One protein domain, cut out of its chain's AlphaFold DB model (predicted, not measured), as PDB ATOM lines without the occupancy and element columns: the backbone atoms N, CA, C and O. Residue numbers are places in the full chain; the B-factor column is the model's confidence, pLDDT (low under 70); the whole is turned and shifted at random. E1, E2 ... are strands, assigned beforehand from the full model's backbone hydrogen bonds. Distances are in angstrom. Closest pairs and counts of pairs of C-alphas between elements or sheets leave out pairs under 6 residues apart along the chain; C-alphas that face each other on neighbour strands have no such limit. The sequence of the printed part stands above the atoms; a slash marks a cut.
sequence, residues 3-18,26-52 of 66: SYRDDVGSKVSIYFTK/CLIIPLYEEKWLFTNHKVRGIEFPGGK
ATOM      1  N   SER A   3      -1.719   1.374 155.463       96.88
ATOM      2  CA  SER A   3      -3.096   1.801 155.727       96.88
ATOM      3  C   SER A   3      -3.185   2.589 157.025       96.88
ATOM      4  O   SER A   3      -2.600   2.190 158.030       96.88
ATOM      5  N   TYR A   4      -3.908   3.704 156.981       97.06
ATOM      6  CA  TYR A   4      -4.104   4.613 158.106       97.06
ATOM      7  C   TYR A   4      -5.475   5.294 158.017       97.06
ATOM      8  O   TYR A   4      -6.236   5.073 157.068       97.06
ATOM      9  N   ARG A   5      -5.794   6.096 159.035       97.88
ATOM     10  CA  ARG A   5      -6.919   7.033 159.017       97.88
ATOM     11  C   ARG A   5      -6.381   8.449 158.880       97.88
ATOM     12  O   ARG A   5      -5.424   8.776 159.577       97.88
ATOM     13  N   ASP A   6      -6.953   9.228 157.972       95.75
ATOM     14  CA  ASP A   6      -6.626  10.648 157.837       95.75
ATOM     15  C   ASP A   6      -7.238  11.486 158.975       95.75
ATOM     16  O   ASP A   6      -7.921  10.960 159.861       95.75
ATOM     17  N   ASP A   7      -7.011  12.797 158.927       93.56
ATOM     18  CA  ASP A   7      -7.441  13.746 159.962       93.56
ATOM     19  C   ASP A   7      -8.969  13.847 160.116       93.56
ATOM     20  O   ASP A   7      -9.454  14.334 161.137       93.56
ATOM     21  N   VAL A   8      -9.743  13.365 159.135       95.56
ATOM     22  CA  VAL A   8     -11.215  13.313 159.193       95.56
ATOM     23  C   VAL A   8     -11.746  11.888 159.407       95.56
ATOM     24  O   VAL A   8     -12.956  11.661 159.393       95.56
ATOM     25  N   GLY A   9     -10.858  10.918 159.651       96.94
ATOM     26  CA  GLY A   9     -11.185   9.528 159.971       96.94
ATOM     27  C   GLY A   9     -11.363   8.601 158.763       96.94
ATOM     28  O   GLY A   9     -11.652   7.407 158.960       96.94
ATOM     29  N   SER A  10     -11.170   9.094 157.536       97.44
ATOM     30  CA  SER A  10     -11.291   8.303 156.306       97.44
ATOM     31  C   SER A  10     -10.165   7.283 156.212       97.44
ATOM     32  O   SER A  10      -9.020   7.554 156.566       97.44
ATOM     33  N   LYS A  11     -10.474   6.085 155.711       97.75
ATOM     34  CA  LYS A  11      -9.461   5.049 155.480       97.75
ATOM     35  C   LYS A  11      -8.641   5.394 154.239       97.75
ATOM     36  O   LYS A  11      -9.195   5.461 153.145       97.75
ATOM     37  N   VAL A  12      -7.326   5.499 154.401       96.06
ATOM     38  CA  VAL A  12      -6.380   5.713 153.301       96.06
ATOM     39  C   VAL A  12      -5.504   4.478 153.119       96.06
ATOM     40  O   VAL A  12      -5.083   3.843 154.092       96.06
ATOM     41  N   SER A  13      -5.234   4.136 151.858       95.94
ATOM     42  CA  SER A  13      -4.323   3.063 151.461       95.94
ATOM     43  C   SER A  13      -3.247   3.622 150.530       95.94
ATOM     44  O   SER A  13      -3.576   4.189 149.491       95.94
ATOM     45  N   ILE A  14      -1.969   3.442 150.876       95.19
ATOM     46  CA  ILE A  14      -0.824   3.851 150.045       95.19
ATOM     47  C   ILE A  14      -0.126   2.619 149.475       95.19
ATOM     48  O   ILE A  14       0.222   1.672 150.197       95.19
ATOM     49  N   TYR A  15       0.141   2.673 148.174       95.38
ATOM     50  CA  TYR A  15       0.908   1.684 147.433       95.38
ATOM     51  C   TYR A  15       2.091   2.379 146.757       95.38
ATOM     52  O   TYR A  15       1.923   3.425 146.144       95.38
ATOM     53  N   PHE A  16       3.279   1.776 146.848       94.81
ATOM     54  CA  PHE A  16       4.468   2.193 146.086       94.81
ATOM     55  C   PHE A  16       4.651   1.363 144.804       94.81
ATOM     56  O   PHE A  16       5.674   1.444 144.134       94.81
ATOM     57  N   THR A  17       3.652   0.546 144.469       95.12
ATOM     58  CA  THR A  17       3.565  -0.221 143.228       95.12
ATOM     59  C   THR A  17       2.443   0.338 142.366       95.12
ATOM     60  O   THR A  17       1.422   0.802 142.888       95.12
ATOM     61  N   LYS A  18       2.617   0.274 141.041       92.44
ATOM     62  CA  LYS A  18       1.596   0.700 140.078       92.44
ATOM     63  C   LYS A  18       0.282  -0.039 140.345       92.44
ATOM     64  O   LYS A  18       0.286  -1.255 140.521       92.44
ATOM     65  N   CYS A  26      -3.963  14.175 141.346       92.31
ATOM     66  CA  CYS A  26      -2.520  14.084 141.531       92.31
ATOM     67  C   CYS A  26      -2.032  14.883 142.749       92.31
ATOM     68  O   CYS A  26      -2.577  15.930 143.104       92.31
ATOM     69  N   LEU A  27      -0.958  14.386 143.361       95.06
ATOM     70  CA  LEU A  27      -0.159  15.064 144.378       95.06
ATOM     71  C   LEU A  27       1.304  14.960 143.947       95.06
ATOM     72  O   LEU A  27       1.767  13.881 143.577       95.06
ATOM     73  N   ILE A  28       2.027  16.072 143.981       95.81
ATOM     74  CA  ILE A  28       3.427  16.156 143.572       95.81
ATOM     75  C   ILE A  28       4.243  16.502 144.815       95.81
ATOM     76  O   ILE A  28       3.900  17.436 145.529       95.81
ATOM     77  N   ILE A  29       5.341  15.782 145.052       96.94
ATOM     78  CA  ILE A  29       6.311  16.080 146.119       96.94
ATOM     79  C   ILE A  29       7.581  16.641 145.454       96.94
ATOM     80  O   ILE A  29       8.511  15.882 145.172       96.94
ATOM     81  N   PRO A  30       7.609  17.937 145.086       97.06
ATOM     82  CA  PRO A  30       8.707  18.523 144.327       97.06
ATOM     83  C   PRO A  30       9.903  18.874 145.216       97.06
ATOM     84  O   PRO A  30       9.763  19.514 146.261       97.06
ATOM     85  N   LEU A  31      11.093  18.534 144.726       97.81
ATOM     86  CA  LEU A  31      12.370  19.002 145.250       97.81
ATOM     87  C   LEU A  31      13.015  19.914 144.197       97.81
ATOM     88  O   LEU A  31      13.226  19.487 143.063       97.81
ATOM     89  N   TYR A  32      13.308  21.160 144.560       96.50
ATOM     90  CA  TYR A  32      13.960  22.143 143.694       96.50
ATOM     91  C   TYR A  32      15.088  22.822 144.468       96.50
ATOM     92  O   TYR A  32      14.852  23.327 145.562       96.50
ATOM     93  N   GLU A  33      16.310  22.801 143.925       97.12
ATOM     94  CA  GLU A  33      17.511  23.339 144.594       97.12
ATOM     95  C   GLU A  33      17.652  22.842 146.046       97.12
ATOM     96  O   GLU A  33      17.838  23.625 146.975       97.12
ATOM     97  N   GLU A  34      17.490  21.526 146.241       97.75
ATOM     98  CA  GLU A  34      17.549  20.854 147.553       97.75
ATOM     99  C   GLU A  34      16.509  21.350 148.577       97.75
ATOM    100  O   GLU A  34      16.605  21.068 149.771       97.75
ATOM    101  N   LYS A  35      15.473  22.059 148.116       97.81
ATOM    102  CA  LYS A  35      14.385  22.578 148.947       97.81
ATOM    103  C   LYS A  35      13.046  22.006 148.508       97.81
ATOM    104  O   LYS A  35      12.788  21.778 147.327       97.81
ATOM    105  N   TRP A  36      12.169  21.803 149.484       98.06
ATOM    106  CA  TRP A  36      10.787  21.414 149.237       98.06
ATOM    107  C   TRP A  36       9.990  22.607 148.723       98.06
ATOM    108  O   TRP A  36       9.958  23.661 149.362       98.06
ATOM    109  N   LEU A  37       9.340  22.434 147.572       97.81
ATOM    110  CA  LEU A  37       8.474  23.460 147.003       97.81
ATOM    111  C   LEU A  37       7.020  23.206 147.418       97.81
ATOM    112  O   LEU A  37       6.437  22.166 147.121       97.81
ATOM    113  N   PHE A  38       6.424  24.191 148.082       97.88
ATOM    114  CA  PHE A  38       5.032  24.161 148.523       97.88
ATOM    115  C   PHE A  38       4.194  25.179 147.752       97.88
ATOM    116  O   PHE A  38       4.715  26.132 147.171       97.88
ATOM    117  N   THR A  39       2.879  24.999 147.794       96.62
ATOM    118  CA  THR A  39       1.905  26.035 147.447       96.62
ATOM    119  C   THR A  39       1.198  26.523 148.709       96.62
ATOM    120  O   THR A  39       1.161  25.823 149.719       96.62
ATOM    121  N   ASN A  40       0.632  27.727 148.659       97.75
ATOM    122  CA  ASN A  40      -0.246  28.241 149.705       97.75
ATOM    123  C   ASN A  40      -1.677  28.323 149.159       97.75
ATOM    124  O   ASN A  40      -2.047  29.272 148.460       97.75
ATOM    125  N   HIS A  41      -2.476  27.295 149.435       96.00
ATOM    126  CA  HIS A  41      -3.864  27.234 149.009       96.00
ATOM    127  C   HIS A  41      -4.718  28.193 149.835       96.00
ATOM    128  O   HIS A  41      -4.711  28.142 151.063       96.00
ATOM    129  N   LYS A  42      -5.542  29.004 149.158       95.19
ATOM    130  CA  LYS A  42      -6.323  30.102 149.765       95.19
ATOM    131  C   LYS A  42      -7.135  29.713 151.008       95.19
ATOM    132  O   LYS A  42      -7.399  30.570 151.837       95.19
ATOM    133  N   VAL A  43      -7.559  28.449 151.102       95.50
ATOM    134  CA  VAL A  43      -8.376  27.925 152.214       95.50
ATOM    135  C   VAL A  43      -7.620  26.928 153.097       95.50
ATOM    136  O   VAL A  43      -7.877  26.865 154.290       95.50
ATOM    137  N   ARG A  44      -6.701  26.133 152.528       94.38
ATOM    138  CA  ARG A  44      -6.059  25.001 153.234       94.38
ATOM    139  C   ARG A  44      -4.697  25.363 153.827       94.38
ATOM    140  O   ARG A  44      -4.197  24.636 154.673       94.38
ATOM    141  N   GLY A  45      -4.122  26.490 153.407       97.00
ATOM    142  CA  GLY A  45      -2.788  26.908 153.813       97.00
ATOM    143  C   GLY A  45      -1.692  26.212 153.010       97.00
ATOM    144  O   GLY A  45      -1.850  25.941 151.818       97.00
ATOM    145  N   ILE A  46      -0.561  25.965 153.671       97.25
ATOM    146  CA  ILE A  46       0.646  25.406 153.059       97.25
ATOM    147  C   ILE A  46       0.449  23.914 152.790       97.25
ATOM    148  O   ILE A  46       0.207  23.139 153.712       97.25
ATOM    149  N   GLU A  47       0.606  23.505 151.536       96.88
ATOM    150  CA  GLU A  47       0.511  22.106 151.120       96.88
ATOM    151  C   GLU A  47       1.449  21.811 149.946       96.88
ATOM    152  O   GLU A  47       1.933  22.714 149.257       96.88
ATOM    153  N   PHE A  48       1.716  20.529 149.705       97.81
ATOM    154  CA  PHE A  48       2.368  20.122 148.468       97.81
ATOM    155  C   PHE A  48       1.450  20.384 147.262       97.81
ATOM    156  O   PHE A  48       0.230  20.238 147.380       97.81
ATOM    157  N   PRO A  49       1.999  20.761 146.093       96.38
ATOM    158  CA  PRO A  49       1.196  20.977 144.898       96.38
ATOM    159  C   PRO A  49       0.419  19.721 144.491       96.38
ATOM    160  O   PRO A  49       0.943  18.610 144.509       96.38
ATOM    161  N   GLY A  50      -0.821  19.903 144.055       94.25
ATOM    162  CA  GLY A  50      -1.675  18.822 143.578       94.25
ATOM    163  C   GLY A  50      -2.958  19.366 142.964       94.25
ATOM    164  O   GLY A  50      -3.179  20.580 142.923       94.25
ATOM    165  N   GLY A  51      -3.817  18.476 142.486       90.75
ATOM    166  CA  GLY A  51      -5.110  18.871 141.948       90.75
ATOM    167  C   GLY A  51      -5.812  17.778 141.161       90.75
ATOM    168  O   GLY A  51      -5.312  16.667 141.011       90.75
ATOM    169  N   LYS A  52      -6.982  18.144 140.636       90.19
ATOM    170  CA  LYS A  52      -7.790  17.272 139.786       90.19
ATOM    171  C   LYS A  52      -7.101  17.043 138.450       90.19
ATOM    172  O   LYS A  52      -6.745  18.013 137.771       90.19
TER     173      LYS A  52
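What this domain is: This is residues 3 to 18 and 26 to 52 of the 66 residues of the protein "Nucleoside triphosphatase YtkD" of Listeria fleischmannii subsp. fleischmannii (UniProt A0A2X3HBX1). With little regular structure, the model shows two small separate hairpins, E1 with E2 and E3 with E4, and a looping stretch, residues 26 to 38, that leads into the second. E5 turns off after E4 and runs beside residues 26 to 27. The 43 printed residues include five named strands, E1 to E5, holding 16 residues, and no named helix: all strand, each two-stranded sheet antiparallel. The whole is loose, radius of gyration of the C-alphas 13.0 A, spanning 33 by 29 by 19 A.

How they stand to each other: E1, residues 3 to 5, and E2, residues 11 to 14, form an antiparallel hairpin at 144 degrees; N 12 and O 4, 2.9 A apart, are within hydrogen-bond range. E3, residues 39 to 41, and E4, residues 45 to 47, form another at 138 degrees, with N 41 and O 45 within range at 2.8 A. E4 runs on into E5, residues 50 to 52, at 93 degrees. E2 and E3 are apart.

Where its parts are: E1 begins at C-alpha 3 (-3.096, 1.801, 155.727); E2 measures 10.3 A; E5 ends at C-alpha 52 (-7.790, 17.272, 139.786).

The domain as a whole: Residues 19 to 25 are not printed; C-alphas 18 and 26 are 14.1 A apart. No printed residue is under 70 in pLDDT.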